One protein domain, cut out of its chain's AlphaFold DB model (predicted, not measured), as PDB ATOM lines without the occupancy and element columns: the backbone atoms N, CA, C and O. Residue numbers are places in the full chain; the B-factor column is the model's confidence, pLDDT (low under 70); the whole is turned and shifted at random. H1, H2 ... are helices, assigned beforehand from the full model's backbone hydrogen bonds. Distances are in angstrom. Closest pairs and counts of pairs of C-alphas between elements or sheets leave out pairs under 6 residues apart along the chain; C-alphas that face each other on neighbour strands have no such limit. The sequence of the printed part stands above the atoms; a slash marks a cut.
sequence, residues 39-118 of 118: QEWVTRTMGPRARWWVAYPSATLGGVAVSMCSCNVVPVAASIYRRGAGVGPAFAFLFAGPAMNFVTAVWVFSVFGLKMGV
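AT A GLANCE: This is residues 39 to 118 of the 118 residues of an uncharacterized protein of Armatimonadetes bacterium CG07_land_8_20_14_0_80_59_28 (UniProt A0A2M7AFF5). The longest helix, H2, and the hairpin of H3 and H4 make a small compact body, with H4 in the middle between H2 and H3 and the short H1 at the end where H2 and H4 begin. At the other end the chain leaves the body, and residues 103 to 118, most of H5 and the tail after it, stick out as an arm that makes much of the length. The printed part has 80 residues with five named helices, H1 to H5 in that order, and no named strand; its class is all helix. The whole is loose, with a radius of gyration of the C-alphas of 14.9 A, and elongated, spanning 47 by 25 by 17 A.

HOW THE PARTS SIT: Begin with H2, residues 52 to 66, and look from it to H4, residues 87 to 99: they touch, closest at the C-alphas of Gly 63 and Gly 97, 4.7 A apart. They run the same way at a steep tilt of 37 degrees, only just past shallow. H3, residues 70 to 82, touches H4, closest at the C-alphas of Ala 77 and Ala 90, 5.8 A apart; this helical hairpin runs opposite ways at a shallow tilt of 19 degrees. H2 and H3 are near each other, with 5 pairs of C-alphas within 10 A. H1, residues 39 to 46, touches H2 at residues 54 to 59 alone, at a steep tilt of 61 degrees, opposite ways; the closest C-alphas, of Met 46 and Ala 55, are 4.5 A apart. H5, residues 102 to 112, touches no helix; it is close to H4 but not clearly touching, the closest C-alphas being those of Pro 98 and Thr 104, 7.7 A apart. In H1 and H5 every O i to N i+4 pair is within hydrogen-bond range, against 10 of 11 in H2, 7 of 9 in H3 and 8 of 9 in H4.

IN THESE COORDINATES: Find C-alpha 52 at (-44.087, 21.801, 21.682); from there H2 runs 21.3 A to C-alpha 66 at (-40.090, 5.536, 8.530). H3 measures 18.6 A and H4 18.7 A. H5 runs 15.1 A to C-alpha 112 at (-24.072, 18.552, -7.536), and H1 measures 10.0 A.

THE WHOLE: The two C-alphas farthest apart, of Glu 40 and Val 118, are 49.8 A apart. Without residues 103 to 118 the body spans 32 by 22 by 15 A. The printed part has no cut, and its four links are tight. Look for pLDDT under 70 at residues 39 to 52, 98, 102 and 113 to 118; the mean of the printed part is 75.1.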
ATOM      1  N   GLN A  39     -53.537   5.629  18.602       59.12
ATOM      2  CA  GLN A  39     -54.105   6.956  18.348       59.12
ATOM      3  C   GLN A  39     -54.111   7.843  19.608       59.12
ATOM      4  O   GLN A  39     -53.862   9.050  19.527       59.12
ATOM      5  N   GLU A  40     -54.277   7.246  20.787       60.59
ATOM      6  CA  GLU A  40     -54.147   7.906  22.088       60.59
ATOM      7  C   GLU A  40     -52.727   8.417  22.360       60.59
ATOM      8  O   GLU A  40     -52.573   9.468  22.977       60.59
ATOM      9  N   TRP A  41     -51.681   7.721  21.899       63.66
ATOM     10  CA  TRP A  41     -50.298   8.187  22.049       63.66
ATOM     11  C   TRP A  41     -50.032   9.371  21.128       63.66
ATOM     12  O   TRP A  41     -49.563  10.398  21.601       63.66
ATOM     13  N   VAL A  42     -50.424   9.272  19.854       64.38
ATOM     14  CA  VAL A  42     -50.275  10.354  18.865       64.38
ATOM     15  C   VAL A  42     -51.009  11.619  19.307       64.38
ATOM     16  O   VAL A  42     -50.476  12.715  19.194       64.38
ATOM     17  N   THR A  43     -52.206  11.504  19.875       61.41
ATOM     18  CA  THR A  43     -52.940  12.672  20.388       61.41
ATOM     19  C   THR A  43     -52.358  13.216  21.700       61.41
ATOM     20  O   THR A  43     -52.436  14.423  21.938       61.41
ATOM     21  N   ARG A  44     -51.704  12.387  22.532       63.03
ATOM     22  CA  ARG A  44     -50.981  12.839  23.740       63.03
ATOM     23  C   ARG A  44     -49.646  13.520  23.442       63.03
ATOM     24  O   ARG A  44     -49.333  14.509  24.102       63.03
ATOM     25  N   THR A  45     -48.854  13.000  22.502       64.12
ATOM     26  CA  THR A  45     -47.513  13.522  22.180       64.12
ATOM     27  C   THR A  45     -47.501  14.478  20.993       64.12
ATOM     28  O   THR A  45     -46.702  15.403  21.017       64.12
ATOM     29  N   MET A  46     -48.394  14.333  20.009       61.09
ATOM     30  CA  MET A  46     -48.493  15.199  18.818       61.09
ATOM     31  C   MET A  46     -49.798  16.008  18.731       61.09
ATOM     32  O   MET A  46     -50.001  16.715  17.746       61.09
ATOM     33  N   GLY A  47     -50.704  15.934  19.713       62.44
ATOM     34  CA  GLY A  47     -51.966  16.685  19.686       62.44
ATOM     35  C   GLY A  47     -51.822  18.190  19.989       62.44
ATOM     36  O   GLY A  47     -50.788  18.630  20.490       62.44
ATOM     37  N   PRO A  48     -52.876  19.003  19.769       59.28
ATOM     38  CA  PRO A  48     -52.847  20.467  19.945       59.28
ATOM     39  C   PRO A  48     -52.532  20.956  21.368       59.28
ATOM     40  O   PRO A  48     -52.126  22.099  21.548       59.28
ATOM     41  N   ARG A  49     -52.735  20.108  22.387       61.16
ATOM     42  CA  ARG A  49     -52.403  20.397  23.796       61.16
ATOM     43  C   ARG A  49     -51.046  19.829  24.231       61.16
ATOM     44  O   ARG A  49     -50.672  19.988  25.392       61.16
ATOM     45  N   ALA A  50     -50.328  19.134  23.347       64.06
ATOM     46  CA  ALA A  50     -49.025  18.567  23.666       64.06
ATOM     47  C   ALA A  50     -47.963  19.674  23.761       64.06
ATOM     48  O   ALA A  50     -47.990  20.659  23.021       64.06
ATOM     49  N   ARG A  51     -47.001  19.516  24.678       68.75
ATOM     50  CA  ARG A  51     -45.872  20.448  24.800       68.75
ATOM     51  C   ARG A  51     -45.073  20.443  23.497       68.75
ATOM     52  O   ARG A  51     -44.644  19.383  23.044       68.75
ATOM     53  N   TRP A  52     -44.821  21.624  22.939       64.25
ATOM     54  CA  TRP A  52     -44.087  21.801  21.682       64.25
ATOM     55  C   TRP A  52     -42.735  21.066  21.669       64.25
ATOM     56  O   TRP A  52     -42.414  20.388  20.699       64.25
ATOM     57  N   TRP A  53     -42.007  21.082  22.789       72.75
ATOM     58  CA  TRP A  53     -40.746  20.354  22.971       72.75
ATOM     59  C   TRP A  53     -40.833  18.830  22.812       72.75
ATOM     60  O   TRP A  53     -39.807  18.199  22.617       72.75
ATOM     61  N   VAL A  54     -42.015  18.224  22.920       76.50
ATOM     62  CA  VAL A  54     -42.206  16.767  22.784       76.50
ATOM     63  C   VAL A  54     -42.836  16.429  21.433       76.50
ATOM     64  O   VAL A  54     -42.482  15.428  20.808       76.50
ATOM     65  N   ALA A  55     -43.726  17.293  20.945       77.56
ATOM     66  CA  ALA A  55     -44.455  17.090  19.700       77.56
ATOM     67  C   ALA A  55     -43.566  17.181  18.452       77.56
ATOM     68  O   ALA A  55     -43.679  16.343  17.561       77.56
ATOM     69  N   TYR A  56     -42.647  18.150  18.399       79.69
ATOM     70  CA  TYR A  56     -41.729  18.297  17.266       79.69
ATOM     71  C   TYR A  56     -40.707  17.153  17.149       79.69
ATOM     72  O   TYR A  56     -40.660  16.532  16.088       79.69
ATOM     73  N   PRO A  57     -39.928  16.796  18.193       80.81
ATOM     74  CA  PRO A  57     -38.934  15.736  18.053       80.81
ATOM     75  C   PRO A  57     -39.564  14.364  17.833       80.81
ATOM     76  O   PRO A  57     -39.029  13.595  17.046       80.81
ATOM     77  N   SER A  58     -40.713  14.055  18.446       79.56
ATOM     78  CA  SER A  58     -41.406  12.786  18.172       79.56
ATOM     79  C   SER A  58     -41.887  12.689  16.721       79.56
ATOM     80  O   SER A  58     -41.784  11.622  16.116       79.56
ATOM     81  N   ALA A  59     -42.355  13.797  16.133       81.44
ATOM     82  CA  ALA A  59     -42.754  13.847  14.729       81.44
ATOM     83  C   ALA A  59     -41.553  13.693  13.791       81.44
ATOM     84  O   ALA A  59     -41.605  12.916  12.840       81.44
ATOM     85  N   THR A  60     -40.444  14.371  14.082       83.25
ATOM     86  CA  THR A  60     -39.213  14.241  13.298       83.25
ATOM     87  C   THR A  60     -38.621  12.836  13.410       83.25
ATOM     88  O   THR A  60     -38.339  12.233  12.383       83.25
ATOM     89  N   LEU A  61     -38.498  12.265  14.615       82.94
ATOM     90  CA  LEU A  61     -38.006  10.893  14.805       82.94
ATOM     91  C   LEU A  61     -38.897   9.860  14.111       82.94
ATOM     92  O   LEU A  61     -38.376   8.937  13.493       82.94
ATOM     93  N   GLY A  62     -40.221  10.031  14.163       82.25
ATOM     94  CA  GLY A  62     -41.148   9.177  13.424       82.25
ATOM     95  C   GLY A  62     -40.938   9.269  11.910       82.25
ATOM     96  O   GLY A  62     -40.902   8.245  11.234       82.25
ATOM     97  N   GLY A  63     -40.759  10.482  11.378       81.81
ATOM     98  CA  GLY A  63     -40.506  10.703   9.950       81.81
ATOM     99  C   GLY A  63     -39.162  10.134   9.492       81.81
ATOM    100  O   GLY A  63     -39.072   9.578   8.401       81.81
ATOM    101  N   VAL A  64     -38.142  10.208  10.351       81.88
ATOM    102  CA  VAL A  64     -36.803   9.643  10.122       81.88
ATOM    103  C   VAL A  64     -36.821   8.122  10.153       81.88
ATOM    104  O   VAL A  64     -36.270   7.499   9.256       81.88
ATOM    105  N   ALA A  65     -37.457   7.518  11.157       80.94
ATOM    106  CA  ALA A  65     -37.498   6.065  11.304       80.94
ATOM    107  C   ALA A  65     -38.242   5.387  10.147       80.94
ATOM    108  O   ALA A  65     -37.914   4.267   9.763       80.94
ATOM    109  N   VAL A  66     -39.256   6.066   9.609       77.62
ATOM    110  CA  VAL A  66     -40.090   5.536   8.530       77.62
ATOM    111  C   VAL A  66     -39.554   5.943   7.153       77.62
ATOM    112  O   VAL A  66     -39.899   5.272   6.195       77.62
ATOM    113  N   SER A  67     -38.709   6.982   7.048       79.88
ATOM    114  CA  SER A  67     -38.017   7.476   5.838       79.88
ATOM    115  C   SER A  67     -38.625   6.984   4.516       79.88
ATOM    116  O   SER A  67     -38.131   6.051   3.882       79.88
ATOM    117  N   MET A  68     -39.744   7.601   4.125       77.94
ATOM    118  CA  MET A  68     -40.511   7.236   2.931       77.94
ATOM    119  C   MET A  68     -40.259   8.205   1.778       77.94
ATOM    120  O   MET A  68     -39.915   9.370   1.975       77.94
ATOM    121  N   CYS A  69     -40.511   7.736   0.556       77.19
ATOM    122  CA  CYS A  69     -40.591   8.606  -0.610       77.19
ATOM    123  C   CYS A  69     -41.775   9.585  -0.499       77.19
ATOM    124  O   CYS A  69     -42.764   9.338   0.204       77.19
ATOM    125  N   SER A  70     -41.695  10.688  -1.242       79.38
ATOM    126  CA  SER A  70     -42.727  11.733  -1.311       79.38
ATOM    127  C   SER A  70     -44.126  11.183  -1.629       79.38
ATOM    128  O   SER A  70     -45.119  11.710  -1.136       79.38
ATOM    129  N   CYS A  71     -44.213  10.075  -2.370       81.00
ATOM    130  CA  CYS A  71     -45.466   9.401  -2.716       81.00
ATOM    131  C   CYS A  71     -46.192   8.808  -1.495       81.00
ATOM    132  O   CYS A  71     -47.420   8.807  -1.448       81.00
ATOM    133  N   ASN A  72     -45.438   8.325  -0.503       81.88
ATOM    134  CA  ASN A  72     -45.977   7.636   0.672       81.88
ATOM    135  C   ASN A  72     -46.046   8.541   1.903       81.88
ATOM    136  O   ASN A  72     -46.925   8.366   2.744       81.88
ATOM    137  N   VAL A  73     -45.170   9.540   2.018       84.00
ATOM    138  CA  VAL A  73     -45.170  10.434   3.184       84.00
ATOM    139  C   VAL A  73     -46.430  11.310   3.243       84.00
ATOM    140  O   VAL A  73     -46.940  11.570   4.329       84.00
ATOM    141  N   VAL A  74     -46.987  11.700   2.089       88.06
ATOM    142  CA  VAL A  74     -48.211  12.516   1.995       88.06
ATOM    143  C   VAL A  74     -49.445  11.790   2.553       88.06
ATOM    144  O   VAL A  74     -50.074  12.333   3.467       88.06
ATOM    145  N   PRO A  75     -49.819  10.577   2.084       84.44
ATOM    146  CA  PRO A  75     -50.971   9.866   2.637       84.44
ATOM    147  C   PRO A  75     -50.760   9.467   4.103       84.44
ATOM    148  O   PRO A  75     -51.710   9.501   4.886       84.44
ATOM    149  N   VAL A  76     -49.523   9.158   4.507       84.00
ATOM    150  CA  VAL A  76     -49.197   8.849   5.907       84.00
ATOM    151  C   VAL A  76     -49.404  10.075   6.796       84.00
ATOM    152  O   VAL A  76     -50.135   9.983   7.783       84.00
ATOM    153  N   ALA A  77     -48.864  11.237   6.427       84.94
ATOM    154  CA  ALA A  77     -49.071  12.479   7.169       84.94
ATOM    155  C   ALA A  77     -50.561  12.857   7.240       84.94
ATOM    156  O   ALA A  77     -51.061  13.206   8.309       84.94
ATOM    157  N   ALA A  78     -51.303  12.704   6.137       85.56
ATOM    158  CA  ALA A  78     -52.746  12.937   6.110       85.56
ATOM    159  C   ALA A  78     -53.512  11.981   7.045       85.56
ATOM    160  O   ALA A  78     -54.470  12.391   7.703       85.56
ATOM    161  N   SER A  79     -53.087  10.718   7.141       83.81
ATOM    162  CA  SER A  79     -53.692   9.736   8.047       83.81
ATOM    163  C   SER A  79     -53.463  10.079   9.524       83.81
ATOM    164  O   SER A  79     -54.395  10.000  10.321       83.81
ATOM    165  N   ILE A  80     -52.256  10.531   9.882       80.12
ATOM    166  CA  ILE A  80     -51.884  10.946  11.244       80.12
ATOM    167  C   ILE A  80     -52.624  12.233  11.629       80.12
ATOM    168  O   ILE A  80     -53.139  12.352  12.741       80.12
ATOM    169  N   TYR A  81     -52.754  13.168  10.684       81.50
ATOM    170  CA  TYR A  81     -53.543  14.382  10.865       81.50
ATOM    171  C   TYR A  81     -55.021  14.066  11.142       81.50
ATOM    172  O   TYR A  81     -55.589  14.556  12.116       81.50
ATOM    173  N   ARG A  82     -55.628  13.158  10.363       79.50
ATOM    174  CA  ARG A  82     -57.013  12.697  10.591       79.50
ATOM    175  C   ARG A  82     -57.213  11.999  11.941       79.50
ATOM    176  O   ARG A  82     -58.327  11.991  12.448       79.50
ATOM    177  N   ARG A  83     -56.152  11.443  12.532       74.06
ATOM    178  CA  ARG A  83     -56.165  10.811  13.863       74.06
ATOM    179  C   ARG A  83     -56.068  11.811  15.028       74.06
ATOM    180  O   ARG A  83     -56.168  11.388  16.175       74.06
ATOM    181  N   GLY A  84     -55.923  13.114  14.757       70.94
ATOM    182  CA  GLY A  84     -55.955  14.181  15.769       70.94
ATOM    183  C   GLY A  84     -54.598  14.803  16.120       70.94
ATOM    184  O   GLY A  84     -54.488  15.479  17.146       70.94
ATOM    185  N   ALA A  85     -53.562  14.589  15.302       75.00
ATOM    186  CA  ALA A  85     -52.295  15.307  15.440       75.00
ATOM    187  C   ALA A  85     -52.449  16.796  15.072       75.00
ATOM    188  O   ALA A  85     -53.215  17.160  14.181       75.00
ATOM    189  N   GLY A  86     -51.699  17.668  15.747       78.25
ATOM    190  CA  GLY A  86     -51.633  19.088  15.420       78.25
ATOM    191  C   GLY A  86     -51.036  19.328  14.029       78.25
ATOM    192  O   GLY A  86     -50.205  18.558  13.546       78.25
ATOM    193  N   VAL A  87     -51.424  20.442  13.405       79.69
ATOM    194  CA  VAL A  87     -50.940  20.840  12.070       79.69
ATOM    195  C   VAL A  87     -49.406  20.976  12.047       79.69
ATOM    196  O   VAL A  87     -48.763  20.499  11.118       79.69
ATOM    197  N   GLY A  88     -48.802  21.550  13.097       82.50
ATOM    198  CA  GLY A  88     -47.344  21.732  13.205       82.50
ATOM    199  C   GLY A  88     -46.538  20.420  13.172       82.50
ATOM    200  O   GLY A  88     -45.696  20.258  12.288       82.50
ATOM    201  N   PRO A  89     -46.806  19.454  14.073       81.38
ATOM    202  CA  PRO A  89     -46.166  18.134  14.056       81.38
ATOM    203  C   PRO A  89     -46.365  17.369  12.742       81.38
ATOM    204  O   PRO A  89     -45.439  16.712  12.272       81.38
ATOM    205  N   ALA A  90     -47.536  17.488  12.107       84.06
ATOM    206  CA  ALA A  90     -47.798  16.845  10.820       84.06
ATOM    207  C   ALA A  90     -46.885  17.387   9.702       84.06
ATOM    208  O   ALA A  90     -46.321  16.603   8.937       84.06
ATOM    209  N   PHE A  91     -46.673  18.707   9.641       86.00
ATOM    210  CA  PHE A  91     -45.718  19.308   8.703       86.00
ATOM    211  C   PHE A  91     -44.266  18.945   9.030       86.00
ATOM    212  O   PHE A  91     -43.493  18.669   8.114       86.00
ATOM    213  N   ALA A  92     -43.895  18.883  10.313       86.12
ATOM    214  CA  ALA A  92     -42.556  18.463  10.726       86.12
ATOM    215  C   ALA A  92     -42.250  17.011  10.311       86.12
ATOM    216  O   ALA A  92     -41.170  16.738   9.790       86.12
ATOM    217  N   PHE A  93     -43.212  16.096  10.472       84.19
ATOM    218  CA  PHE A  93     -43.108  14.715   9.991       84.19
ATOM    219  C   PHE A  93     -42.971  14.657   8.460       84.19
ATOM    220  O   PHE A  93     -42.099  13.961   7.940       84.19
ATOM    221  N   LEU A  94     -43.800  15.426   7.739       86.44
ATOM    222  CA  LEU A  94     -43.789  15.485   6.275       86.44
ATOM    223  C   LEU A  94     -42.440  15.972   5.726       86.44
ATOM    224  O   LEU A  94     -41.963  15.441   4.727       86.44
ATOM    225  N   PHE A  95     -41.825  16.962   6.379       85.31
ATOM    226  CA  PHE A  95     -40.538  17.529   5.971       85.31
ATOM    227  C   PHE A  95     -39.354  16.630   6.354       85.31
ATOM    228  O   PHE A  95     -38.393  16.506   5.596       85.31
ATOM    229  N   ALA A  96     -39.430  15.966   7.513       83.38
ATOM    230  CA  ALA A  96     -38.374  15.085   8.008       83.38
ATOM    231  C   ALA A  96     -38.147  13.857   7.112       83.38
ATOM    232  O   ALA A  96     -37.002  13.441   6.938       83.38
ATOM    233  N   GLY A  97     -39.214  13.309   6.516       79.62
ATOM    234  CA  GLY A  97     -39.146  12.137   5.634       79.62
ATOM    235  C   GLY A  97     -38.134  12.275   4.482       79.62
ATOM    236  O   GLY A  97     -37.196  11.483   4.410       79.62
ATOM    237  N   PRO A  98     -38.276  13.272   3.589       69.94
ATOM    238  CA  PRO A  98     -37.328  13.492   2.498       69.94
ATOM    239  C   PRO A  98     -35.987  14.079   2.960       69.94
ATOM    240  O   PRO A  98     -34.962  13.773   2.357       69.94
ATOM    241  N   ALA A  99     -35.965  14.889   4.023       75.44
ATOM    242  CA  ALA A  99     -34.744  15.551   4.483       75.44
ATOM    243  C   ALA A  99     -33.684  14.573   5.019       75.44
ATOM    244  O   ALA A  99     -32.491  14.821   4.873       75.44
ATOM    245  N   MET A 100     -34.108  13.464   5.628       76.81
ATOM    246  CA  MET A 100     -33.205  12.492   6.265       76.81
ATOM    247  C   MET A 100     -32.950  11.260   5.393       76.81
ATOM    248  O   MET A 100     -32.351  10.281   5.841       76.81
ATOM    249  N   ASN A 101     -33.367  11.305   4.125       79.12
ATOM    250  CA  ASN A 101     -33.054  10.258   3.174       79.12
ATOM    251  C   ASN A 101     -31.565  10.323   2.794       79.12
ATOM    252  O   ASN A 101     -31.144  11.130   1.964       79.12
ATOM    253  N   PHE A 102     -30.774   9.433   3.398       69.19
ATOM    254  CA  PHE A 102     -29.333   9.328   3.165       69.19
ATOM    255  C   PHE A 102     -29.001   9.082   1.687       69.19
ATOM    256  O   PHE A 102     -28.016   9.605   1.180       69.19
ATOM    257  N   VAL A 103     -29.854   8.342   0.970       74.38
ATOM    258  CA  VAL A 103     -29.693   8.096  -0.467       74.38
ATOM    259  C   VAL A 103     -29.844   9.405  -1.227       74.38
ATOM    260  O   VAL A 103     -28.989   9.728  -2.039       74.38
ATOM    261  N   THR A 104     -30.870  10.204  -0.934       75.12
ATOM    262  CA  THR A 104     -31.049  11.512  -1.578       75.12
ATOM    263  C   THR A 104     -29.896  12.457  -1.257       75.12
ATOM    264  O   THR A 104     -29.392  13.107  -2.166       75.12
ATOM    265  N   ALA A 105     -29.428  12.489  -0.007       77.00
ATOM    266  CA  ALA A 105     -28.267  13.289   0.374       77.00
ATOM    267  C   ALA A 105     -27.013  12.876  -0.413       77.00
ATOM    268  O   ALA A 105     -26.365  13.728  -1.011       77.00
ATOM    269  N   VAL A 106     -26.715  11.574  -0.495       80.06
ATOM    270  CA  VAL A 106     -25.576  11.038  -1.259       80.06
ATOM    271  C   VAL A 106     -25.722  11.313  -2.755       80.06
ATOM    272  O   VAL A 106     -24.757  11.714  -3.400       80.06
ATOM    273  N   TRP A 107     -26.918  11.143  -3.315       77.62
ATOM    274  CA  TRP A 107     -27.186  11.414  -4.727       77.62
ATOM    275  C   TRP A 107     -27.027  12.890  -5.064       77.62
ATOM    276  O   TRP A 107     -26.371  13.216  -6.047       77.62
ATOM    277  N   VAL A 108     -27.567  13.788  -4.240       79.88
ATOM    278  CA  VAL A 108     -27.382  15.234  -4.407       79.88
ATOM    279  C   VAL A 108     -25.903  15.585  -4.295       79.88
ATOM    280  O   VAL A 108     -25.396  16.305  -5.145       79.88
ATOM    281  N   PHE A 109     -25.181  15.027  -3.323       79.00
ATOM    282  CA  PHE A 109     -23.746  15.271  -3.166       79.00
ATOM    283  C   PHE A 109     -22.919  14.751  -4.351       79.00
ATOM    284  O   PHE A 109     -21.946  15.383  -4.752       79.00
ATOM    285  N   SER A 110     -23.325  13.621  -4.934       78.06
ATOM    286  CA  SER A 110     -22.682  13.013  -6.101       78.06
ATOM    287  C   SER A 110     -22.966  13.789  -7.394       78.06
ATOM    288  O   SER A 110     -22.064  14.003  -8.198       78.06
ATOM    289  N   VAL A 111     -24.206  14.259  -7.579       79.00
ATOM    290  CA  VAL A 111     -24.651  14.964  -8.795       79.00
ATOM    291  C   VAL A 111     -24.256  16.442  -8.782       79.00
ATOM    292  O   VAL A 111     -23.790  16.954  -9.795       79.00
ATOM    293  N   PHE A 112     -24.431  17.135  -7.655       73.94
ATOM    294  CA  PHE A 112     -24.072  18.552  -7.536       73.94
ATOM    295  C   PHE A 112     -22.591  18.760  -7.204       73.94
ATOM    296  O   PHE A 112     -22.048  19.819  -7.513       73.94
ATOM    297  N   GLY A 113     -21.915  17.746  -6.652       63.19
ATOM    298  CA  GLY A 113     -20.505  17.811  -6.284       63.19
ATOM    299  C   GLY A 113     -20.216  18.833  -5.178       63.19
ATOM    300  O   GLY A 113     -20.925  19.815  -4.972       63.19
ATOM    301  N   LEU A 114     -19.088  18.665  -4.491       60.75
ATOM    302  CA  LEU A 114     -18.519  19.619  -3.520       60.75
ATOM    303  C   LEU A 114     -18.129  20.992  -4.122       60.75
ATOM    304  O   LEU A 114     -17.371  21.748  -3.524       60.75
ATOM    305  N   LYS A 115     -18.617  21.325  -5.321       55.09
ATOM    306  CA  LYS A 115     -18.187  22.463  -6.138       55.09
ATOM    307  C   LYS A 115     -19.193  23.624  -6.141       55.09
ATOM    308  O   LYS A 115     -19.156  24.457  -7.036       55.09
ATOM    309  N   MET A 116     -20.076  23.674  -5.142       57.72
ATOM    310  CA  MET A 116     -20.862  24.869  -4.782       57.72
ATOM    311  C   MET A 116     -20.419  25.491  -3.441       57.72
ATOM    312  O   MET A 116     -21.061  26.418  -2.959       57.72
ATOM    313  N   GLY A 117     -19.346  24.976  -2.823       57.25
ATOM    314  CA  GLY A 117     -18.832  25.422  -1.519       57.25
ATOM    315  C   GLY A 117     -17.476  26.142  -1.543       57.25
ATOM    316  O   GLY A 117     -16.913  26.351  -0.471       57.25
ATOM    317  N   VAL A 118     -16.958  26.493  -2.728       42.19
ATOM    318  CA  VAL A 118     -15.847  27.440  -2.966       42.19
ATOM    319  C   VAL A 118     -16.207  28.298  -4.165       42.19
ATOM    320  O   VAL A 118     -16.606  27.694  -5.188       42.19
TER     321      VAL A 118